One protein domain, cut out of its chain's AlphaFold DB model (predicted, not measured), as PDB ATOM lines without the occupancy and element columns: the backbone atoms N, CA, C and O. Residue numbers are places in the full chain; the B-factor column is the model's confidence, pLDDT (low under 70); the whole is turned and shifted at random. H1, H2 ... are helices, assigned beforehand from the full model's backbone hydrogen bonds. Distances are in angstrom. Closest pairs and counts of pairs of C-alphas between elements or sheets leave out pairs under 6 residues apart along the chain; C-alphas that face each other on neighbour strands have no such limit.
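What this domain is: This is residues 295 to 460 of the 460 residues of an uncharacterized protein of Parcubacteria group bacterium GW2011_GWB1_41_5 (UniProt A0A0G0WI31). Two four-helix bundles stand end to end in a rod, sharing the long helix H2 as their common spine. One end of H2 closes a ring with H1, H7 and H6, the other a ring with H3, H4 and H5, with neighbours running opposite ways. The printed part has 166 residues with seven named helices, H1 to H7 in chain order, and no named strand: all helix. It is loose, with a radius of gyration of the C-alphas of 20.7 A, and spans 66 by 24 by 22 A.

Where its parts are: H1, residues 297 to 310, begins at C-alpha 297 (-21.623, 1.073, -28.133). H2, residues 315 to 354, is 58.7 A long. H3 holds residues 361 to 376, H4 385 to 397 and H5 402 to 416. H6, residues 419 to 436, measures 25.6 A, and H7, residues 443 to 459, 24.6 A, ending at C-alpha 459 (-25.118, 5.326, -31.492).

How they stand to each other: The hub H2 touches H1 with its residues 318 to 329 alone, closest at the C-alphas of Lys 305 and Leu 322, 6.3 A. H1 touches H7 at a shallow tilt of 13 degrees, the closest C-alphas being Leu 297 and Ile 456, 6.2 A. H6 and H7 form a hairpin, closest at C-alphas 436 and 443, 5.6 A. Residues 421 to 428 of H6 touch residues 324 to 332 of H2, closest at C-alphas 421 and 331, 6.7 A. H2 and H3 form a hairpin through residues 340 to 354 of H2, closest at C-alphas 350 and 364, 6.2 A. H4 touches H3 at C-alphas 391 and 370, 6.3 A, and H5 at C-alphas 392 and 409, 6.4 A. H5 touches residues 339 to 346 of H2, closest at C-alphas 415 and 339, 5.9 A. H5 and H6 are apart. In H1, H2, H3, H4, H6 and H7 every O i to N i+4 pair is within hydrogen-bond range; in H5, 8 of 11.

The domain as a whole: The farthest C-alphas, Gly 357 and Gly 439, are 66.8 A apart. The printed part has no cut and no long link. Mean pLDDT of the printed part is 88.4; residues 295, 379 and 380 are under 70.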
ATOM      1  N   LEU A 295     -18.899   7.761 -26.741       66.69
ATOM      2  CA  LEU A 295     -18.640   6.433 -26.215       66.69
ATOM      3  C   LEU A 295     -19.042   5.377 -27.241       66.69
ATOM      4  O   LEU A 295     -20.158   5.377 -27.771       66.69
ATOM      5  N   SER A 296     -18.151   4.414 -27.480       74.88
ATOM      6  CA  SER A 296     -18.498   3.276 -28.321       74.88
ATOM      7  C   SER A 296     -19.686   2.520 -27.720       74.88
ATOM      8  O   SER A 296     -19.875   2.449 -26.502       74.88
ATOM      9  N   LEU A 297     -20.473   1.864 -28.575       79.75
ATOM     10  CA  LEU A 297     -21.623   1.073 -28.133       79.75
ATOM     11  C   LEU A 297     -21.252   0.023 -27.067       79.75
ATOM     12  O   LEU A 297     -22.056  -0.272 -26.186       79.75
ATOM     13  N   ASN A 298     -20.041  -0.536 -27.133       81.06
ATOM     14  CA  ASN A 298     -19.558  -1.501 -26.148       81.06
ATOM     15  C   ASN A 298     -19.271  -0.831 -24.796       81.06
ATOM     16  O   ASN A 298     -19.695  -1.361 -23.772       81.06
ATOM     17  N   GLN A 299     -18.618   0.337 -24.791       79.81
ATOM     18  CA  GLN A 299     -18.370   1.113 -23.569       79.81
ATOM     19  C   GLN A 299     -19.687   1.524 -22.903       79.81
ATOM     20  O   GLN A 299     -19.869   1.283 -21.714       79.81
ATOM     21  N   LEU A 300     -20.659   2.019 -23.677       84.94
ATOM     22  CA  LEU A 300     -21.990   2.365 -23.165       84.94
ATOM     23  C   LEU A 300     -22.713   1.169 -22.521       84.94
ATOM     24  O   LEU A 300     -23.365   1.310 -21.483       84.94
ATOM     25  N   ILE A 301     -22.595  -0.026 -23.114       88.81
ATOM     26  CA  ILE A 301     -23.158  -1.262 -22.547       88.81
ATOM     27  C   ILE A 301     -22.440  -1.672 -21.253       88.81
ATOM     28  O   ILE A 301     -23.087  -2.218 -20.356       88.81
ATOM     29  N   THR A 302     -21.134  -1.439 -21.137       86.56
ATOM     30  CA  THR A 302     -20.376  -1.702 -19.904       86.56
ATOM     31  C   THR A 302     -20.778  -0.730 -18.797       86.56
ATOM     32  O   THR A 302     -21.234  -1.183 -17.748       86.56
ATOM     33  N   LEU A 303     -20.768   0.578 -19.074       82.69
ATOM     34  CA  LEU A 303     -21.131   1.623 -18.110       82.69
ATOM     35  C   LEU A 303     -22.536   1.421 -17.539       82.69
ATOM     36  O   LEU A 303     -22.746   1.501 -16.330       82.69
ATOM     37  N   ILE A 304     -23.523   1.078 -18.377       90.50
ATOM     38  CA  ILE A 304     -24.877   0.825 -17.867       90.50
ATOM     39  C   ILE A 304     -24.947  -0.432 -16.983       90.50
ATOM     40  O   ILE A 304     -25.739  -0.467 -16.038       90.50
ATOM     41  N   LYS A 305     -24.129  -1.468 -17.234       91.75
ATOM     42  CA  LYS A 305     -24.054  -2.663 -16.368       91.75
ATOM     43  C   LYS A 305     -23.412  -2.331 -15.022       91.75
ATOM     44  O   LYS A 305     -23.925  -2.779 -13.993       91.75
ATOM     45  N   GLU A 306     -22.332  -1.559 -15.026       85.12
ATOM     46  CA  GLU A 306     -21.644  -1.091 -13.818       85.12
ATOM     47  C   GLU A 306     -22.572  -0.211 -12.987       85.12
ATOM     48  O   GLU A 306     -22.831  -0.527 -11.824       85.12
ATOM     49  N   LYS A 307     -23.222   0.776 -13.618       85.00
ATOM     50  CA  LYS A 307     -24.201   1.636 -12.947       85.00
ATOM     51  C   LYS A 307     -25.336   0.836 -12.321       85.00
ATOM     52  O   LYS A 307     -25.666   1.058 -11.165       85.00
ATOM     53  N   ILE A 308     -25.916  -0.140 -13.032       90.31
ATOM     54  CA  ILE A 308     -26.943  -1.030 -12.455       90.31
ATOM     55  C   ILE A 308     -26.394  -1.804 -11.246       90.31
ATOM     56  O   ILE A 308     -27.129  -2.043 -10.283       90.31
ATOM     57  N   SER A 309     -25.127  -2.214 -11.291       86.62
ATOM     58  CA  SER A 309     -24.490  -3.014 -10.244       86.62
ATOM     59  C   SER A 309     -24.256  -2.221  -8.959       86.62
ATOM     60  O   SER A 309     -24.399  -2.798  -7.879       86.62
ATOM     61  N   THR A 310     -24.023  -0.911  -9.052       86.00
ATOM     62  CA  THR A 310     -23.825  -0.020  -7.897       86.00
ATOM     63  C   THR A 310     -25.130   0.493  -7.277       86.00
ATOM     64  O   THR A 310     -25.130   0.931  -6.130       86.00
ATOM     65  N   LEU A 311     -26.278   0.359  -7.959       83.88
ATOM     66  CA  LEU A 311     -27.574   0.811  -7.428       83.88
ATOM     67  C   LEU A 311     -27.933   0.192  -6.070       83.88
ATOM     68  O   LEU A 311     -27.904  -1.035  -5.894       83.88
ATOM     69  N   SER A 312     -28.429   1.031  -5.159       89.38
ATOM     70  CA  SER A 312     -28.972   0.620  -3.859       89.38
ATOM     71  C   SER A 312     -30.441   0.181  -3.975       89.38
ATOM     72  O   SER A 312     -31.371   0.814  -3.476       89.38
ATOM     73  N   ILE A 313     -30.676  -0.911  -4.710       90.94
ATOM     74  CA  ILE A 313     -32.009  -1.478  -4.981       90.94
ATOM     75  C   ILE A 313     -32.047  -2.981  -4.685       90.94
ATOM     76  O   ILE A 313     -31.019  -3.642  -4.599       90.94
ATOM     77  N   LYS A 314     -33.255  -3.559  -4.595       92.94
ATOM     78  CA  LYS A 314     -33.435  -5.004  -4.351       92.94
ATOM     79  C   LYS A 314     -32.693  -5.852  -5.393       92.94
ATOM     80  O   LYS A 314     -32.920  -5.669  -6.590       92.94
ATOM     81  N   ASP A 315     -31.965  -6.878  -4.955       91.50
ATOM     82  CA  ASP A 315     -31.170  -7.758  -5.833       91.50
ATOM     83  C   ASP A 315     -31.970  -8.355  -6.989       91.50
ATOM     84  O   ASP A 315     -31.532  -8.369  -8.137       91.50
ATOM     85  N   LYS A 316     -33.207  -8.787  -6.721       91.81
ATOM     86  CA  LYS A 316     -34.095  -9.326  -7.761       91.81
ATOM     87  C   LYS A 316     -34.394  -8.307  -8.868       91.81
ATOM     88  O   LYS A 316     -34.621  -8.697 -10.011       91.81
ATOM     89  N   LEU A 317     -34.441  -7.016  -8.534       92.06
ATOM     90  CA  LEU A 317     -34.627  -5.940  -9.506       92.06
ATOM     91  C   LEU A 317     -33.328  -5.675 -10.278       92.06
ATOM     92  O   LEU A 317     -33.383  -5.630 -11.505       92.06
ATOM     93  N   LYS A 318     -32.189  -5.604  -9.580       92.81
ATOM     94  CA  LYS A 318     -30.847  -5.460 -10.171       92.81
ATOM     95  C   LYS A 318     -30.568  -6.552 -11.213       92.81
ATOM     96  O   LYS A 318     -30.310  -6.257 -12.375       92.81
ATOM     97  N   GLN A 319     -30.787  -7.814 -10.846       93.00
ATOM     98  CA  GLN A 319     -30.630  -8.967 -11.742       93.00
ATOM     99  C   GLN A 319     -31.580  -8.934 -12.950       93.00
ATOM    100  O   GLN A 319     -31.227  -9.376 -14.043       93.00
ATOM    101  N   ASN A 320     -32.795  -8.397 -12.789       94.31
ATOM    102  CA  ASN A 320     -33.724  -8.242 -13.909       94.31
ATOM    103  C   ASN A 320     -33.221  -7.188 -14.908       94.31
ATOM    104  O   ASN A 320     -33.204  -7.460 -16.107       94.31
ATOM    105  N   LEU A 321     -32.761  -6.030 -14.422       94.44
ATOM    106  CA  LEU A 321     -32.197  -4.977 -15.268       94.44
ATOM    107  C   LEU A 321     -30.957  -5.477 -16.025       94.44
ATOM    108  O   LEU A 321     -30.918  -5.371 -17.249       94.44
ATOM    109  N   LEU A 322     -30.018  -6.144 -15.341       94.31
ATOM    110  CA  LEU A 322     -28.842  -6.753 -15.984       94.31
ATOM    111  C   LEU A 322     -29.236  -7.765 -17.070       94.31
ATOM    112  O   LEU A 322     -28.692  -7.751 -18.173       94.31
ATOM    113  N   LYS A 323     -30.251  -8.602 -16.814       94.81
ATOM    114  CA  LYS A 323     -30.776  -9.540 -17.819       94.81
ATOM    115  C   LYS A 323     -31.412  -8.824 -19.015       94.81
ATOM    116  O   LYS A 323     -31.359  -9.333 -20.136       94.81
ATOM    117  N   GLN A 324     -32.044  -7.670 -18.808       94.19
ATOM    118  CA  GLN A 324     -32.593  -6.863 -19.899       94.19
ATOM    119  C   GLN A 324     -31.479  -6.261 -20.766       94.19
ATOM    120  O   GLN A 324     -31.587  -6.348 -21.990       94.19
ATOM    121  N   ILE A 325     -30.393  -5.769 -20.158       94.12
ATOM    122  CA  ILE A 325     -29.201  -5.293 -20.879       94.12
ATOM    123  C   ILE A 325     -28.521  -6.432 -21.652       94.12
ATOM    124  O   ILE A 325     -28.276  -6.292 -22.846       94.12
ATOM    125  N   ALA A 326     -28.328  -7.605 -21.045       93.00
ATOM    126  CA  ALA A 326     -27.753  -8.762 -21.740       93.00
ATOM    127  C   ALA A 326     -28.600  -9.209 -22.954       93.00
ATOM    128  O   ALA A 326     -28.084  -9.620 -23.995       93.00
ATOM    129  N   ASN A 327     -29.931  -9.107 -22.859       93.12
ATOM    130  CA  ASN A 327     -30.816  -9.372 -23.995       93.12
ATOM    131  C   ASN A 327     -30.702  -8.310 -25.099       93.12
ATOM    132  O   ASN A 327     -30.846  -8.650 -26.276       93.12
ATOM    133  N   LEU A 328     -30.493  -7.043 -24.736       92.19
ATOM    134  CA  LEU A 328     -30.246  -5.954 -25.680       92.19
ATOM    135  C   LEU A 328     -28.927  -6.184 -26.430       92.19
ATOM    136  O   LEU A 328     -28.939  -6.233 -27.657       92.19
ATOM    137  N   GLU A 329     -27.843  -6.449 -25.703       91.25
ATOM    138  CA  GLU A 329     -26.515  -6.786 -26.232       91.25
ATOM    139  C   GLU A 329     -26.572  -7.978 -27.200       91.25
ATOM    140  O   GLU A 329     -26.082  -7.921 -28.327       91.25
ATOM    141  N   LYS A 330     -27.311  -9.036 -26.845       91.31
ATOM    142  CA  LYS A 330     -27.531 -10.172 -27.750       91.31
ATOM    143  C   LYS A 330     -28.279  -9.779 -29.029       91.31
ATOM    144  O   LYS A 330     -28.023 -10.346 -30.092       91.31
ATOM    145  N   LYS A 331     -29.256  -8.869 -28.968       90.50
ATOM    146  CA  LYS A 331     -29.976  -8.395 -30.171       90.50
ATOM    147  C   LYS A 331     -29.088  -7.527 -31.056       90.50
ATOM    148  O   LYS A 331     -29.204  -7.625 -32.277       90.50
ATOM    149  N   ILE A 332     -28.231  -6.729 -30.429       88.94
ATOM    150  CA  ILE A 332     -27.193  -5.910 -31.048       88.94
ATOM    151  C   ILE A 332     -26.244  -6.810 -31.850       88.94
ATOM    152  O   ILE A 332     -26.184  -6.698 -33.075       88.94
ATOM    153  N   GLU A 333     -25.641  -7.811 -31.208       88.88
ATOM    154  CA  GLU A 333     -24.705  -8.730 -31.868       88.88
ATOM    155  C   GLU A 333     -25.370  -9.511 -33.015       88.88
ATOM    156  O   GLU A 333     -24.873  -9.581 -34.138       88.88
ATOM    157  N   ASN A 334     -26.591 -10.007 -32.795       88.88
ATOM    158  CA  ASN A 334     -27.353 -10.680 -33.848       88.88
ATOM    159  C   ASN A 334     -27.646  -9.783 -35.063       88.88
ATOM    160  O   ASN A 334     -27.860 -10.302 -36.164       88.88
ATOM    161  N   LYS A 335     -27.734  -8.461 -34.883       88.50
ATOM    162  CA  LYS A 335     -27.941  -7.511 -35.978       88.50
ATOM    163  C   LYS A 335     -26.638  -7.264 -36.738       88.50
ATOM    164  O   LYS A 335     -26.693  -7.343 -37.965       88.50
ATOM    165  N   LYS A 336     -25.500  -7.098 -36.051       87.75
ATOM    166  CA  LYS A 336     -24.163  -7.020 -36.675       87.75
ATOM    167  C   LYS A 336     -23.902  -8.233 -37.574       87.75
ATOM    168  O   LYS A 336     -23.757  -8.105 -38.788       87.75
ATOM    169  N   GLN A 337     -24.074  -9.437 -37.025       88.62
ATOM    170  CA  GLN A 337     -23.923 -10.698 -37.765       88.62
ATOM    171  C   GLN A 337     -24.875 -10.830 -38.967       88.62
ATOM    172  O   GLN A 337     -24.545 -11.441 -39.988       88.62
ATOM    173  N   LYS A 338     -26.091 -10.278 -38.872       88.56
ATOM    174  CA  LYS A 338     -27.024 -10.237 -40.008       88.56
ATOM    175  C   LYS A 338     -26.576  -9.248 -41.078       88.56
ATOM    176  O   LYS A 338     -26.740  -9.574 -42.250       88.56
ATOM    177  N   ASN A 339     -26.050  -8.085 -40.700       88.69
ATOM    178  CA  ASN A 339     -25.543  -7.089 -41.643       88.69
ATOM    179  C   ASN A 339     -24.373  -7.662 -42.452       88.69
ATOM    180  O   ASN A 339     -24.473  -7.675 -43.677       88.69
ATOM    181  N   ILE A 340     -23.383  -8.278 -41.791       88.75
ATOM    182  CA  ILE A 340     -22.260  -8.988 -42.440       88.75
ATOM    183  C   ILE A 340     -22.781  -9.995 -43.476       88.75
ATOM    184  O   ILE A 340     -22.433  -9.963 -44.653       88.75
ATOM    185  N   LYS A 341     -23.722 -10.861 -43.073       90.25
ATOM    186  CA  LYS A 341     -24.320 -11.850 -43.986       90.25
ATOM    187  C   LYS A 341     -25.090 -11.211 -45.141       90.25
ATOM    188  O   LYS A 341     -25.185 -11.820 -46.206       90.25
ATOM    189  N   ILE A 342     -25.718 -10.054 -44.948       90.44
ATOM    190  CA  ILE A 342     -26.446  -9.356 -46.016       90.44
ATOM    191  C   ILE A 342     -25.460  -8.749 -47.017       90.44
ATOM    192  O   ILE A 342     -25.682  -8.943 -48.211       90.44
ATOM    193  N   LEU A 343     -24.393  -8.097 -46.544       91.19
ATOM    194  CA  LEU A 343     -23.336  -7.504 -47.371       91.19
ATOM    195  C   LEU A 343     -22.631  -8.572 -48.214       91.19
ATOM    196  O   LEU A 343     -22.704  -8.514 -49.438       91.19
ATOM    197  N   ALA A 344     -22.153  -9.654 -47.595       91.12
ATOM    198  CA  ALA A 344     -21.521 -10.765 -48.315       91.12
ATOM    199  C   ALA A 344     -22.455 -11.437 -49.347       91.12
ATOM    200  O   ALA A 344     -22.022 -11.959 -50.375       91.12
ATOM    201  N   ASN A 345     -23.768 -11.461 -49.088       91.94
ATOM    202  CA  ASN A 345     -24.746 -11.979 -50.049       91.94
ATOM    203  C   ASN A 345     -25.082 -10.982 -51.166       91.94
ATOM    204  O   ASN A 345     -25.512 -11.417 -52.237       91.94
ATOM    205  N   LEU A 346     -24.988  -9.677 -50.901       92.81
ATOM    206  CA  LEU A 346     -25.119  -8.624 -51.904       92.81
ATOM    207  C   LEU A 346     -23.935  -8.695 -52.860       92.81
ATOM    208  O   LEU A 346     -24.169  -8.841 -54.058       92.81
ATOM    209  N   ASP A 347     -22.717  -8.735 -52.325       92.69
ATOM    210  CA  ASP A 347     -21.490  -8.792 -53.112       92.69
ATOM    211  C   ASP A 347     -21.475 -10.009 -54.056       92.69
ATOM    212  O   ASP A 347     -21.526  -9.856 -55.279       92.69
ATOM    213  N   LYS A 348     -21.653 -11.227 -53.516       93.06
ATOM    214  CA  LYS A 348     -21.797 -12.466 -54.316       93.06
ATOM    215  C   LYS A 348     -22.869 -12.377 -55.400       93.06
ATOM    216  O   LYS A 348     -22.802 -13.062 -56.426       93.06
ATOM    217  N   LYS A 349     -23.941 -11.622 -55.148       92.81
ATOM    218  CA  LYS A 349     -25.034 -11.478 -56.109       92.81
ATOM    219  C   LYS A 349     -24.659 -10.518 -57.229       92.81
ATOM    220  O   LYS A 349     -25.022 -10.826 -58.367       92.81
ATOM    221  N   ILE A 350     -23.958  -9.430 -56.919       93.06
ATOM    222  CA  ILE A 350     -23.432  -8.470 -57.890       93.06
ATOM    223  C   ILE A 350     -22.432  -9.161 -58.813       93.06
ATOM    224  O   ILE A 350     -22.719  -9.245 -60.008       93.06
ATOM    225  N   SER A 351     -21.393  -9.816 -58.283       91.44
ATOM    226  CA  SER A 351     -20.412 -10.537 -59.116       91.44
ATOM    227  C   SER A 351     -21.062 -11.660 -59.940       91.44
ATOM    228  O   SER A 351     -20.750 -11.859 -61.114       91.44
ATOM    229  N   LYS A 352     -22.086 -12.354 -59.414       92.56
ATOM    230  CA  LYS A 352     -22.855 -13.334 -60.213       92.56
ATOM    231  C   LYS A 352     -23.682 -12.707 -61.338       92.56
ATOM    232  O   LYS A 352     -23.942 -13.388 -62.332       92.56
ATOM    233  N   GLN A 353     -24.203 -11.492 -61.175       91.50
ATOM    234  CA  GLN A 353     -24.936 -10.822 -62.255       91.50
ATOM    235  C   GLN A 353     -23.991 -10.203 -63.284       91.50
ATOM    236  O   GLN A 353     -24.329 -10.228 -64.468       91.50
ATOM    237  N   GLU A 354     -22.823  -9.731 -62.857       92.88
ATOM    238  CA  GLU A 354     -21.744  -9.284 -63.737       92.88
ATOM    239  C   GLU A 354     -21.268 -10.422 -64.649       92.88
ATOM    240  O   GLU A 354     -21.364 -10.308 -65.866       92.88
ATOM    241  N   MET A 355     -20.921 -11.590 -64.087       90.12
ATOM    242  CA  MET A 355     -20.535 -12.778 -64.873       90.12
ATOM    243  C   MET A 355     -21.610 -13.228 -65.875       90.12
ATOM    244  O   MET A 355     -21.323 -13.913 -66.851       90.12
ATOM    245  N   LYS A 356     -22.879 -12.879 -65.628       90.69
ATOM    246  CA  LYS A 356     -24.009 -13.177 -66.523       90.69
ATOM    247  C   LYS A 356     -24.263 -12.084 -67.566       90.69
ATOM    248  O   LYS A 356     -25.281 -12.164 -68.252       90.69
ATOM    249  N   GLY A 357     -23.420 -11.053 -67.628       88.31
ATOM    250  CA  GLY A 357     -23.575  -9.889 -68.503       88.31
ATOM    251  C   GLY A 357     -24.811  -9.044 -68.190       88.31
ATOM    252  O   GLY A 357     -25.291  -8.308 -69.046       88.31
ATOM    253  N   LYS A 358     -25.393  -9.191 -66.993       89.00
ATOM    254  CA  LYS A 358     -26.615  -8.474 -66.596       89.00
ATOM    255  C   LYS A 358     -26.328  -7.156 -65.900       89.00
ATOM    256  O   LYS A 358     -27.232  -6.339 -65.827       89.00
ATOM    257  N   ILE A 359     -25.136  -6.987 -65.346       91.25
ATOM    258  CA  ILE A 359     -24.621  -5.733 -64.794       91.25
ATOM    259  C   ILE A 359     -23.304  -5.477 -65.529       91.25
ATOM    260  O   ILE A 359     -22.579  -6.435 -65.799       91.25
ATOM    261  N   SER A 360     -23.034  -4.227 -65.905       92.31
ATOM    262  CA  SER A 360     -21.767  -3.876 -66.548       92.31
ATOM    263  C   SER A 360     -20.615  -3.982 -65.543       92.31
ATOM    264  O   SER A 360     -20.821  -3.776 -64.350       92.31
ATOM    265  N   THR A 361     -19.398  -4.266 -66.007       91.94
ATOM    266  CA  THR A 361     -18.219  -4.321 -65.124       91.94
ATOM    267  C   THR A 361     -17.971  -2.995 -64.400       91.94
ATOM    268  O   THR A 361     -17.641  -3.000 -63.220       91.94
ATOM    269  N   ALA A 362     -18.219  -1.857 -65.060       91.50
ATOM    270  CA  ALA A 362     -18.111  -0.541 -64.429       91.50
ATOM    271  C   ALA A 362     -19.128  -0.366 -63.283       91.50
ATOM    272  O   ALA A 362     -18.761   0.016 -62.175       91.50
ATOM    273  N   ASP A 363     -20.396  -0.720 -63.518       92.75
ATOM    274  CA  ASP A 363     -21.432  -0.629 -62.485       92.75
ATOM    275  C   ASP A 363     -21.199  -1.610 -61.331       92.75
ATOM    276  O   ASP A 363     -21.499  -1.283 -60.183       92.75
ATOM    277  N   ALA A 364     -20.700  -2.811 -61.630       92.19
ATOM    278  CA  ALA A 364     -20.370  -3.811 -60.624       92.19
ATOM    279  C   ALA A 364     -19.238  -3.316 -59.714       92.19
ATOM    280  O   ALA A 364     -19.399  -3.365 -58.498       92.19
ATOM    281  N   ALA A 365     -18.167  -2.757 -60.286       91.56
ATOM    282  CA  ALA A 365     -17.037  -2.218 -59.531       91.56
ATOM    283  C   ALA A 365     -17.444  -1.065 -58.598       91.56
ATOM    284  O   ALA A 365     -17.082  -1.063 -57.424       91.56
ATOM    285  N   GLU A 366     -18.252  -0.113 -59.078       93.25
ATOM    286  CA  GLU A 366     -18.755   0.979 -58.232       93.25
ATOM    287  C   GLU A 366     -19.620   0.471 -57.070       93.25
ATOM    288  O   GLU A 366     -19.520   0.973 -55.951       93.25
ATOM    289  N   ILE A 367     -20.469  -0.534 -57.317       93.31
ATOM    290  CA  ILE A 367     -21.301  -1.132 -56.268       93.31
ATOM    291  C   ILE A 367     -20.438  -1.892 -55.258       93.31
ATOM    292  O   ILE A 367     -20.679  -1.755 -54.062       93.31
ATOM    293  N   THR A 368     -19.452  -2.666 -55.712       92.38
ATOM    294  CA  THR A 368     -18.541  -3.406 -54.830       92.38
ATOM    295  C   THR A 368     -17.737  -2.455 -53.946       92.38
ATOM    296  O   THR A 368     -17.743  -2.647 -52.739       92.38
ATOM    297  N   ASN A 369     -17.212  -1.345 -54.475       91.75
ATOM    298  CA  ASN A 369     -16.527  -0.338 -53.653       91.75
ATOM    299  C   ASN A 369     -17.418   0.210 -52.521       91.75
ATOM    300  O   ASN A 369     -16.970   0.379 -51.390       91.75
ATOM    301  N   LEU A 370     -18.700   0.479 -52.802       92.88
ATOM    302  CA  LEU A 370     -19.650   0.921 -51.772       92.88
ATOM    303  C   LEU A 370     -19.962  -0.187 -50.756       92.88
ATOM    304  O   LEU A 370     -20.204   0.111 -49.587       92.88
ATOM    305  N   LEU A 371     -19.984  -1.452 -51.183       92.19
ATOM    306  CA  LEU A 371     -20.165  -2.593 -50.285       92.19
ATOM    307  C   LEU A 371     -18.941  -2.804 -49.389       92.19
ATOM    308  O   LEU A 371     -19.143  -3.031 -48.201       92.19
ATOM    309  N   ASP A 372     -17.725  -2.645 -49.908       90.69
ATOM    310  CA  ASP A 372     -16.477  -2.764 -49.145       90.69
ATOM    311  C   ASP A 372     -16.398  -1.698 -48.042       90.69
ATOM    312  O   ASP A 372     -16.070  -2.003 -46.896       90.69
ATOM    313  N   LEU A 373     -16.798  -0.456 -48.348       88.81
ATOM    314  CA  LEU A 373     -16.901   0.613 -47.348       88.81
ATOM    315  C   LEU A 373     -17.914   0.281 -46.239       88.81
ATOM    316  O   LEU A 373     -17.672   0.569 -45.069       88.81
ATOM    317  N   LEU A 374     -19.043  -0.347 -46.584       88.94
ATOM    318  CA  LEU A 374     -20.033  -0.801 -45.599       88.94
ATOM    319  C   LEU A 374     -19.556  -2.039 -44.826       88.94
ATOM    320  O   LEU A 374     -19.933  -2.220 -43.669       88.94
ATOM    321  N   GLU A 375     -18.752  -2.904 -45.443       87.38
ATOM    322  CA  GLU A 375     -18.184  -4.092 -44.806       87.38
ATOM    323  C   GLU A 375     -17.106  -3.717 -43.787       87.38
ATOM    324  O   GLU A 375     -17.099  -4.272 -42.687       87.38
ATOM    325  N   ALA A 376     -16.309  -2.682 -44.068       83.50
ATOM    326  CA  ALA A 376     -15.401  -2.073 -43.096       83.50
ATOM    327  C   ALA A 376     -16.134  -1.516 -41.857       83.50
ATOM    328  O   ALA A 376     -15.571  -1.462 -40.770       83.50
ATOM    329  N   GLN A 377     -17.414  -1.155 -41.997       80.88
ATOM    330  CA  GLN A 377     -18.277  -0.697 -40.903       80.88
ATOM    331  C   GLN A 377     -19.124  -1.823 -40.292       80.88
ATOM    332  O   GLN A 377     -19.987  -1.561 -39.459       80.88
ATOM    333  N   SER A 378     -18.950  -3.077 -40.708       71.19
ATOM    334  CA  SER A 378     -19.881  -4.157 -40.355       71.19
ATOM    335  C   SER A 378     -19.842  -4.581 -38.881       71.19
ATOM    336  O   SER A 378     -20.787  -5.214 -38.394       71.19
ATOM    337  N   GLU A 379     -18.799  -4.171 -38.155       66.69
ATOM    338  CA  GLU A 379     -18.722  -4.253 -36.694       66.69
ATOM    339  C   GLU A 379     -19.619  -3.220 -35.991       66.69
ATOM    340  O   GLU A 379     -19.953  -3.390 -34.814       66.69
ATOM    341  N   ASN A 380     -20.093  -2.199 -36.709       69.88
ATOM    342  CA  ASN A 380     -21.065  -1.222 -36.236       69.88
ATOM    343  C   ASN A 380     -22.499  -1.665 -36.561       69.88
ATOM    344  O   ASN A 380     -22.798  -2.315 -37.566       69.88
ATOM    345  N   ILE A 381     -23.439  -1.307 -35.683       73.56
ATOM    346  CA  ILE A 381     -24.871  -1.515 -35.956       73.56
ATOM    347  C   ILE A 381     -25.413  -0.461 -36.908       73.56
ATOM    348  O   ILE A 381     -26.216  -0.789 -37.794       73.56
ATOM    349  N   ALA A 382     -24.984   0.782 -36.709       75.50
ATOM    350  CA  ALA A 382     -25.227   1.881 -37.612       75.50
ATOM    351  C   ALA A 382     -24.211   1.815 -38.754       75.50
ATOM    352  O   ALA A 382     -23.024   2.040 -38.554       75.50
ATOM    353  N   LEU A 383     -24.696   1.479 -39.946       82.44
ATOM    354  CA  LEU A 383     -23.952   1.708 -41.180       82.44
ATOM    355  C   LEU A 383     -24.194   3.145 -41.643       82.44
ATOM    356  O   LEU A 383     -25.287   3.679 -41.421       82.44
ATOM    357  N   ASP A 384     -23.207   3.730 -42.314       82.75
ATOM    358  CA  ASP A 384     -23.254   5.112 -42.779       82.75
ATOM    359  C   ASP A 384     -24.462   5.351 -43.716       82.75
ATOM    360  O   ASP A 384     -24.590   4.705 -44.770       82.75
ATOM    361  N   PRO A 385     -25.373   6.276 -43.357       84.56
ATOM    362  CA  PRO A 385     -26.568   6.557 -44.145       84.56
ATOM    363  C   PRO A 385     -26.253   7.156 -45.522       84.56
ATOM    364  O   PRO A 385     -27.006   6.921 -46.469       84.56
ATOM    365  N   THR A 386     -25.148   7.891 -45.669       85.69
ATOM    366  CA  THR A 386     -24.723   8.492 -46.942       85.69
ATOM    367  C   THR A 386     -24.241   7.428 -47.927       85.69
ATOM    368  O   THR A 386     -24.616   7.449 -49.105       85.69
ATOM    369  N   ILE A 387     -23.499   6.429 -47.440       89.38
ATOM    370  CA  ILE A 387     -23.023   5.303 -48.250       89.38
ATOM    371  C   ILE A 387     -24.204   4.411 -48.646       89.38
ATOM    372  O   ILE A 387     -24.336   4.034 -49.812       89.38
ATOM    373  N   LEU A 388     -25.133   4.144 -47.720       89.75
ATOM    374  CA  LEU A 388     -26.373   3.417 -48.020       89.75
ATOM    375  C   LEU A 388     -27.241   4.139 -49.065       89.75
ATOM    376  O   LEU A 388     -27.784   3.490 -49.966       89.75
ATOM    377  N   ALA A 389     -27.364   5.467 -48.983       90.31
ATOM    378  CA  ALA A 389     -28.088   6.272 -49.967       90.31
ATOM    379  C   ALA A 389     -27.404   6.251 -51.344       90.31
ATOM    380  O   ALA A 389     -28.076   6.090 -52.368       90.31
ATOM    381  N   SER A 390     -26.073   6.333 -51.369       91.56
ATOM    382  CA  SER A 390     -25.269   6.227 -52.592       91.56
ATOM    383  C   SER A 390     -25.442   4.856 -53.248       91.56
ATOM    384  O   SER A 390     -25.740   4.769 -54.442       91.56
ATOM    385  N   LEU A 391     -25.394   3.780 -52.457       93.38
ATOM    386  CA  LEU A 391     -25.625   2.412 -52.921       93.38
ATOM    387  C   LEU A 391     -27.032   2.241 -53.510       93.38
ATOM    388  O   LEU A 391     -27.191   1.664 -54.588       93.38
ATOM    389  N   LYS A 392     -28.065   2.774 -52.847       94.06
ATOM    390  CA  LYS A 392     -29.441   2.764 -53.375       94.06
ATOM    391  C   LYS A 392     -29.547   3.510 -54.697       94.06
ATOM    392  O   LYS A 392     -30.136   2.975 -55.635       94.06
ATOM    393  N   THR A 393     -28.974   4.707 -54.773       93.88
ATOM    394  CA  THR A 393     -28.996   5.551 -55.975       93.88
ATOM    395  C   THR A 393     -28.312   4.838 -57.138       93.88
ATOM    396  O   THR A 393     -28.883   4.731 -58.228       93.88
ATOM    397  N   LYS A 394     -27.146   4.226 -56.892       94.12
ATOM    398  CA  LYS A 394     -26.444   3.442 -57.909       94.12
ATOM    399  C   LYS A 394     -27.274   2.244 -58.370       94.12
ATOM    400  O   LYS A 394     -27.489   2.086 -59.571       94.12
ATOM    401  N   ILE A 395     -27.841   1.458 -57.448       92.81
ATOM    402  CA  ILE A 395     -28.730   0.330 -57.787       92.81
ATOM    403  C   ILE A 395     -29.960   0.798 -58.587       92.81
ATOM    404  O   ILE A 395     -30.402   0.107 -59.509       92.81
ATOM    405  N   GLN A 396     -30.524   1.966 -58.268       92.88
ATOM    406  CA  GLN A 396     -31.653   2.546 -58.999       92.88
ATOM    407  C   GLN A 396     -31.281   2.942 -60.430       92.88
ATOM    408  O   GLN A 396     -32.094   2.730 -61.334       92.88
ATOM    409  N   SER A 397     -30.062   3.437 -60.649       92.06
ATOM    410  CA  SER A 397     -29.559   3.827 -61.973       92.06
ATOM    411  C   SER A 397     -29.259   2.644 -62.904       92.06
ATOM    412  O   SER A 397     -29.227   2.815 -64.119       92.06
ATOM    413  N   LEU A 398     -29.118   1.425 -62.363       90.75
ATOM    414  CA  LEU A 398     -28.797   0.231 -63.148       90.75
ATOM    415  C   LEU A 398     -29.804  -0.017 -64.282       90.75
ATOM    416  O   LEU A 398     -31.014  -0.135 -64.047       90.75
ATOM    417  N   ASN A 399     -29.301  -0.224 -65.500       88.69
ATOM    418  CA  ASN A 399     -30.114  -0.626 -66.649       88.69
ATOM    419  C   ASN A 399     -30.401  -2.143 -66.637       88.69
ATOM    420  O   ASN A 399     -29.918  -2.904 -67.472       88.69
ATOM    421  N   VAL A 400     -31.157  -2.603 -65.635       90.00
ATOM    422  CA  VAL A 400     -31.451  -4.029 -65.397       90.00
ATOM    423  C   VAL A 400     -32.938  -4.299 -65.195       90.00
ATOM    424  O   VAL A 400     -33.720  -3.402 -64.881       90.00
ATOM    425  N   LYS A 401     -33.338  -5.575 -65.312       89.94
ATOM    426  CA  LYS A 401     -34.726  -6.010 -65.078       89.94
ATOM    427  C   LYS A 401     -35.234  -5.542 -63.708       89.94
ATOM    428  O   LYS A 401     -34.571  -5.767 -62.693       89.94
ATOM    429  N   ALA A 402     -36.462  -5.018 -63.670       88.44
ATOM    430  CA  ALA A 402     -37.103  -4.494 -62.459       88.44
ATOM    431  C   ALA A 402     -37.072  -5.481 -61.275       88.44
ATOM    432  O   ALA A 402     -36.776  -5.093 -60.152       88.44
ATOM    433  N   ASN A 403     -37.274  -6.779 -61.527       88.50
ATOM    434  CA  ASN A 403     -37.230  -7.804 -60.478       88.50
ATOM    435  C   ASN A 403     -35.852  -7.923 -59.806       88.50
ATOM    436  O   ASN A 403     -35.779  -8.145 -58.600       88.50
ATOM    437  N   LEU A 404     -34.764  -7.784 -60.575       87.94
ATOM    438  CA  LEU A 404     -33.404  -7.821 -60.035       87.94
ATOM    439  C   LEU A 404     -33.117  -6.552 -59.227       87.94
ATOM    440  O   LEU A 404     -32.657  -6.653 -58.095       87.94
ATOM    441  N   LYS A 405     -33.459  -5.384 -59.782       91.38
ATOM    442  CA  LYS A 405     -33.326  -4.085 -59.110       91.38
ATOM    443  C   LYS A 405     -34.069  -4.067 -57.769       91.38
ATOM    444  O   LYS A 405     -33.480  -3.756 -56.740       91.38
ATOM    445  N   ASN A 406     -35.327  -4.508 -57.760       90.44
ATOM    446  CA  ASN A 406     -36.156  -4.564 -56.555       90.44
ATOM    447  C   ASN A 406     -35.616  -5.545 -55.505       90.44
ATOM    448  O   ASN A 406     -35.737  -5.284 -54.312       90.44
ATOM    449  N   ASP A 407     -35.029  -6.675 -55.911       91.38
ATOM    450  CA  ASP A 407     -34.395  -7.595 -54.958       91.38
ATOM    451  C   ASP A 407     -33.145  -6.982 -54.311       91.38
ATOM    452  O   ASP A 407     -32.975  -7.115 -53.098       91.38
ATOM    453  N   LEU A 408     -32.306  -6.290 -55.091       91.00
ATOM    454  CA  LEU A 408     -31.121  -5.599 -54.576       91.00
ATOM    455  C   LEU A 408     -31.524  -4.487 -53.596       91.00
ATOM    456  O   LEU A 408     -31.046  -4.481 -52.464       91.00
ATOM    457  N   LEU A 409     -32.486  -3.634 -53.962       92.19
ATOM    458  CA  LEU A 409     -32.998  -2.578 -53.079       92.19
ATOM    459  C   LEU A 409     -33.588  -3.139 -51.779       92.19
ATOM    460  O   LEU A 409     -33.230  -2.681 -50.697       92.19
ATOM    461  N   LYS A 410     -34.389  -4.212 -51.850       91.56
ATOM    462  CA  LYS A 410     -34.933  -4.888 -50.656       91.56
ATOM    463  C   LYS A 410     -33.856  -5.449 -49.729       91.56
ATOM    464  O   LYS A 410     -34.117  -5.651 -48.543       91.56
ATOM    465  N   ARG A 411     -32.673  -5.793 -50.246       90.25
ATOM    466  CA  ARG A 411     -31.541  -6.242 -49.419       90.25
ATOM    467  C   ARG A 411     -30.882  -5.062 -48.720       90.25
ATOM    468  O   ARG A 411     -30.630  -5.179 -47.526       90.25
ATOM    469  N   VAL A 412     -30.705  -3.941 -49.417       89.31
ATOM    470  CA  VAL A 412     -30.192  -2.701 -48.817       89.31
ATOM    471  C   VAL A 412     -31.146  -2.182 -47.732       89.31
ATOM    472  O   VAL A 412     -30.709  -1.912 -46.622       89.31
ATOM    473  N   GLU A 413     -32.463  -2.198 -47.957       88.88
ATOM    474  CA  GLU A 413     -33.464  -1.829 -46.934       88.88
ATOM    475  C   GLU A 413     -33.380  -2.675 -45.650       88.88
ATOM    476  O   GLU A 413     -33.754  -2.231 -44.566       88.88
ATOM    477  N   LYS A 414     -32.919  -3.934 -45.728       87.44
ATOM    478  CA  LYS A 414     -32.752  -4.777 -44.529       87.44
ATOM    479  C   LYS A 414     -31.579  -4.326 -43.661       87.44
ATOM    480  O   LYS A 414     -31.616  -4.589 -42.453       87.44
ATOM    481  N   LEU A 415     -30.574  -3.672 -44.244       85.44
ATOM    482  CA  LEU A 415     -29.440  -3.113 -43.510       85.44
ATOM    483  C   LEU A 415     -29.910  -1.985 -42.582       85.44
ATOM    484  O   LEU A 415     -29.555  -1.985 -41.406       85.44
ATOM    485  N   GLU A 416     -30.859  -1.163 -43.031       82.38
ATOM    486  CA  GLU A 416     -31.417  -0.023 -42.281       82.38
ATOM    487  C   GLU A 416     -32.382  -0.414 -41.147       82.38
ATOM    488  O   GLU A 416     -32.680   0.384 -40.259       82.38
ATOM    489  N   LYS A 417     -32.907  -1.646 -41.137       84.31
ATOM    490  CA  LYS A 417     -33.911  -2.059 -40.142       84.31
ATOM    491  C   LYS A 417     -33.312  -2.206 -38.739       84.31
ATOM    492  O   LYS A 417     -32.774  -3.266 -38.410       84.31
ATOM    493  N   LYS A 418     -33.517  -1.189 -37.893       82.81
ATOM    494  CA  LYS A 418     -33.098  -1.130 -36.473       82.81
ATOM    495  C   LYS A 418     -34.255  -1.198 -35.460       82.81
ATOM    496  O   LYS A 418     -34.036  -1.376 -34.265       82.81
ATOM    497  N   GLY A 419     -35.509  -1.157 -35.924       80.44
ATOM    498  CA  GLY A 419     -36.695  -0.969 -35.069       80.44
ATOM    499  C   GLY A 419     -36.907  -1.988 -33.938       80.44
ATOM    500  O   GLY A 419     -37.535  -1.665 -32.934       80.44
ATOM    501  N   VAL A 420     -36.371  -3.212 -34.038       84.19
ATOM    502  CA  VAL A 420     -36.440  -4.195 -32.937       84.19
ATOM    503  C   VAL A 420     -35.581  -3.764 -31.743       84.19
ATOM    504  O   VAL A 420     -35.972  -3.998 -30.596       84.19
ATOM    505  N   ILE A 421     -34.425  -3.154 -32.003       87.25
ATOM    506  CA  ILE A 421     -33.481  -2.705 -30.978       87.25
ATOM    507  C   ILE A 421     -34.014  -1.424 -30.334       87.25
ATOM    508  O   ILE A 421     -34.220  -1.421 -29.125       87.25
ATOM    509  N   ILE A 422     -34.420  -0.440 -31.145       87.81
ATOM    510  CA  ILE A 422     -35.080   0.802 -30.694       87.81
ATOM    511  C   ILE A 422     -36.303   0.493 -29.814       87.81
ATOM    512  O   ILE A 422     -36.451   1.002 -28.707       87.81
ATOM    513  N   LYS A 423     -37.162  -0.449 -30.229       89.50
ATOM    514  CA  LYS A 423     -38.307  -0.876 -29.406       89.50
ATOM    515  C   LYS A 423     -37.880  -1.535 -28.090       89.50
ATOM    516  O   LYS A 423     -38.603  -1.453 -27.102       89.50
ATOM    517  N   THR A 424     -36.743  -2.230 -28.074       90.94
ATOM    518  CA  THR A 424     -36.206  -2.845 -26.851       90.94
ATOM    519  C   THR A 424     -35.705  -1.776 -25.881       90.94
ATOM    520  O   THR A 424     -36.058  -1.858 -24.708       90.94
ATOM    521  N   LEU A 425     -34.981  -0.769 -26.380       91.00
ATOM    522  CA  LEU A 425     -34.529   0.397 -25.615       91.00
ATOM    523  C   LEU A 425     -35.714   1.163 -25.024       91.00
ATOM    524  O   LEU A 425     -35.842   1.246 -23.809       91.00
ATOM    525  N   SER A 426     -36.679   1.560 -25.858       90.88
ATOM    526  CA  SER A 426     -37.885   2.269 -25.406       90.88
ATOM    527  C   SER A 426     -38.665   1.503 -24.327       90.88
ATOM    528  O   SER A 426     -39.159   2.086 -23.359       90.88
ATOM    529  N   ASN A 427     -38.775   0.176 -24.454       92.31
ATOM    530  CA  ASN A 427     -39.425  -0.652 -23.436       92.31
ATOM    531  C   ASN A 427     -38.634  -0.698 -22.122       92.31
ATOM    532  O   ASN A 427     -39.243  -0.768 -21.053       92.31
ATOM    533  N   LEU A 428     -37.302  -0.683 -22.195       93.69
ATOM    534  CA  LEU A 428     -36.432  -0.659 -21.028       93.69
ATOM    535  C   LEU A 428     -36.523   0.690 -20.307       93.69
ATOM    536  O   LEU A 428     -36.802   0.693 -19.109       93.69
ATOM    537  N   SER A 429     -36.435   1.808 -21.032       92.88
ATOM    538  CA  SER A 429     -36.604   3.154 -20.468       92.88
ATOM    539  C   SER A 429     -37.971   3.298 -19.792       92.88
ATOM    540  O   SER A 429     -38.059   3.685 -18.629       92.88
ATOM    541  N   LYS A 430     -39.058   2.853 -20.444       93.62
ATOM    542  CA  LYS A 430     -40.407   2.837 -19.838       93.62
ATOM    543  C   LYS A 430     -40.486   1.987 -18.572       93.62
ATOM    544  O   LYS A 430     -41.208   2.339 -17.637       93.62
ATOM    545  N   ASN A 431     -39.789   0.851 -18.536       92.62
ATOM    546  CA  ASN A 431     -39.735   0.013 -17.344       92.62
ATOM    547  C   ASN A 431     -39.025   0.750 -16.201       92.62
ATOM    548  O   ASN A 431     -39.576   0.791 -15.106       92.62
ATOM    549  N   ILE A 432     -37.871   1.373 -16.462       92.88
ATOM    550  CA  ILE A 432     -37.097   2.140 -15.471       92.88
ATOM    551  C   ILE A 432     -37.926   3.300 -14.913       92.88
ATOM    552  O   ILE A 432     -38.135   3.348 -13.702       92.88
ATOM    553  N   ILE A 433     -38.525   4.128 -15.778       91.75
ATOM    554  CA  ILE A 433     -39.421   5.232 -15.383       91.75
ATOM    555  C   ILE A 433     -40.555   4.716 -14.490       91.75
ATOM    556  O   ILE A 433     -40.845   5.269 -13.429       91.75
ATOM    557  N   LYS A 434     -41.183   3.596 -14.869       92.94
ATOM    558  CA  LYS A 434     -42.245   2.988 -14.059       92.94
ATOM    559  C   LYS A 434     -41.736   2.509 -12.698       92.94
ATOM    560  O   LYS A 434     -42.509   2.489 -11.744       92.94
ATOM    561  N   LYS A 435     -40.491   2.043 -12.577       91.62
ATOM    562  CA  LYS A 435     -39.927   1.632 -11.279       91.62
ATOM    563  C   LYS A 435     -39.590   2.838 -10.404       91.62
ATOM    564  O   LYS A 435     -39.880   2.749  -9.213       91.62
ATOM    565  N   ALA A 436     -39.083   3.918 -10.991       90.69
ATOM    566  CA  ALA A 436     -38.836   5.191 -10.315       90.69
ATOM    567  C   ALA A 436     -40.132   5.771  -9.729       90.69
ATOM    568  O   ALA A 436     -40.260   5.879  -8.516       90.69
ATOM    569  N   GLY A 437     -41.185   5.909 -10.545       87.69
ATOM    570  CA  GLY A 437     -42.499   6.386 -10.082       87.69
ATOM    571  C   GLY A 437     -43.203   5.491  -9.045       87.69
ATOM    572  O   GLY A 437     -44.210   5.886  -8.470       87.69
ATOM    573  N   ASN A 438     -42.690   4.281  -8.792       90.62
ATOM    574  CA  ASN A 438     -43.148   3.387  -7.720       90.62
ATOM    575  C   ASN A 438     -42.194   3.367  -6.504       90.62
ATOM    576  O   ASN A 438     -42.307   2.462  -5.673       90.62
ATOM    577  N   GLY A 439     -41.212   4.269  -6.441       88.50
ATOM    578  CA  GLY A 439     -40.208   4.362  -5.376       88.50
ATOM    579  C   GLY A 439     -39.239   3.176  -5.303       88.50
ATOM    580  O   GLY A 439     -38.703   2.882  -4.240       88.50
ATOM    581  N   LYS A 440     -39.061   2.417  -6.396       90.06
ATOM    582  CA  LYS A 440     -38.198   1.212  -6.416       90.06
ATOM    583  C   LYS A 440     -36.778   1.480  -6.906       90.06
ATOM    584  O   LYS A 440     -35.937   0.594  -6.777       90.06
ATOM    585  N   ILE A 441     -36.564   2.635  -7.520       90.62
ATOM    586  CA  ILE A 441     -35.286   3.184  -7.977       90.62
ATOM    587  C   ILE A 441     -35.362   4.668  -7.609       90.62
ATOM    588  O   ILE A 441     -36.441   5.245  -7.752       90.62
ATOM    589  N   ALA A 442     -34.283   5.255  -7.097       87.81
ATOM    590  CA  ALA A 442     -34.246   6.694  -6.849       87.81
ATOM    591  C   ALA A 442     -34.347   7.461  -8.176       87.81
ATOM    592  O   ALA A 442     -33.870   6.983  -9.204       87.81
ATOM    593  N   ASP A 443     -34.955   8.647  -8.170       82.00
ATOM    594  CA  ASP A 443     -35.185   9.401  -9.408       82.00
ATOM    595  C   ASP A 443     -33.870   9.791 -10.105       82.00
ATOM    596  O   ASP A 443     -33.762   9.646 -11.320       82.00
ATOM    597  N   ALA A 444     -32.842  10.179  -9.339       74.88
ATOM    598  CA  ALA A 444     -31.509  10.486  -9.870       74.88
ATOM    599  C   ALA A 444     -30.852   9.269 -10.546       74.88
ATOM    600  O   ALA A 444     -30.346   9.365 -11.663       74.88
ATOM    601  N   ASP A 445     -30.931   8.097  -9.911       83.88
ATOM    602  CA  ASP A 445     -30.421   6.843 -10.473       83.88
ATOM    603  C   ASP A 445     -31.179   6.432 -11.740       83.88
ATOM    604  O   ASP A 445     -30.592   5.953 -12.712       83.88
ATOM    605  N   ALA A 446     -32.503   6.607 -11.736       86.06
ATOM    606  CA  ALA A 446     -33.339   6.312 -12.887       86.06
ATOM    607  C   ALA A 446     -33.010   7.230 -14.067       86.06
ATOM    608  O   ALA A 446     -32.948   6.741 -15.195       86.06
ATOM    609  N   GLN A 447     -32.769   8.517 -13.808       80.19
ATOM    610  CA  GLN A 447     -32.370   9.482 -14.825       80.19
ATOM    611  C   GLN A 447     -31.009   9.120 -15.428       80.19
ATOM    612  O   GLN A 447     -30.925   8.962 -16.642       80.19
ATOM    613  N   ALA A 448     -29.999   8.827 -14.601       77.62
ATOM    614  CA  ALA A 448     -28.679   8.407 -15.077       77.62
ATOM    615  C   ALA A 448     -28.743   7.164 -15.988       77.62
ATOM    616  O   ALA A 448     -28.082   7.094 -17.024       77.62
ATOM    617  N   LEU A 449     -29.585   6.177 -15.647       88.19
ATOM    618  CA  LEU A 449     -29.803   5.016 -16.515       88.19
ATOM    619  C   LEU A 449     -30.500   5.378 -17.834       88.19
ATOM    620  O   LEU A 449     -30.206   4.771 -18.862       88.19
ATOM    621  N   ILE A 450     -31.461   6.304 -17.811       89.19
ATOM    622  CA  ILE A 450     -32.175   6.753 -19.014       89.19
ATOM    623  C   ILE A 450     -31.222   7.497 -19.946       89.19
ATOM    624  O   ILE A 450     -31.262   7.254 -21.150       89.19
ATOM    625  N   ASP A 451     -30.345   8.334 -19.404       82.19
ATOM    626  CA  ASP A 451     -29.373   9.091 -20.189       82.19
ATOM    627  C   ASP A 451     -28.402   8.147 -20.909       82.19
ATOM    628  O   ASP A 451     -28.239   8.253 -22.125       82.19
ATOM    629  N   LEU A 452     -27.884   7.124 -20.218       84.75
ATOM    630  CA  LEU A 452     -27.076   6.068 -20.843       84.75
ATOM    631  C   LEU A 452     -27.846   5.301 -21.933       84.75
ATOM    632  O   LEU A 452     -27.290   4.986 -22.984       84.75
ATOM    633  N   LEU A 453     -29.136   5.005 -21.729       89.81
ATOM    634  CA  LEU A 453     -29.958   4.346 -22.755       89.81
ATOM    635  C   LEU A 453     -30.198   5.229 -23.980       89.81
ATOM    636  O   LEU A 453     -30.230   4.707 -25.094       89.81
ATOM    637  N   ASN A 454     -30.359   6.535 -23.785       85.19
ATOM    638  CA  ASN A 454     -30.514   7.490 -24.876       85.19
ATOM    639  C   ASN A 454     -29.209   7.631 -25.671       85.19
ATOM    640  O   ASN A 454     -29.257   7.668 -26.897       85.19
ATOM    641  N   GLN A 455     -28.051   7.626 -25.002       82.31
ATOM    642  CA  GLN A 455     -26.748   7.582 -25.676       82.31
ATOM    643  C   GLN A 455     -26.594   6.295 -26.501       82.31
ATOM    644  O   GLN A 455     -26.231   6.354 -27.672       82.31
ATOM    645  N   ILE A 456     -26.974   5.135 -25.943       87.50
ATOM    646  CA  ILE A 456     -27.003   3.864 -26.690       87.50
ATOM    647  C   ILE A 456     -27.909   3.970 -27.922       87.50
ATOM    648  O   ILE A 456     -27.547   3.478 -28.988       87.50
ATOM    649  N   GLU A 457     -29.086   4.585 -27.789       87.00
ATOM    650  CA  GLU A 457     -29.999   4.801 -28.914       87.00
ATOM    651  C   GLU A 457     -29.397   5.722 -29.981       87.00
ATOM    652  O   GLU A 457     -29.561   5.435 -31.162       87.00
ATOM    653  N   GLY A 458     -28.669   6.770 -29.585       80.38
ATOM    654  CA  GLY A 458     -28.001   7.697 -30.502       80.38
ATOM    655  C   GLY A 458     -26.905   7.046 -31.350       80.38
ATOM    656  O   GLY A 458     -26.772   7.369 -32.528       80.38
ATOM    657  N   VAL A 459     -26.170   6.082 -30.783       77.06
ATOM    658  CA  VAL A 459     -25.118   5.326 -31.492       77.06
ATOM    659  C   VAL A 459     -25.700   4.211 -32.388       77.06
ATOM    660  O   VAL A 459     -25.005   3.659 -33.247       77.06
ATOM    661  N   ILE A 460     -26.979   3.848 -32.210       80.38
ATOM    662  CA  ILE A 460     -27.649   2.760 -32.948       80.38
ATOM    663  C   ILE A 460     -28.311   3.247 -34.216       80.38
ATOM    664  O   ILE A 460     -28.043   2.564 -35.229       80.38
TER     665      ILE A 460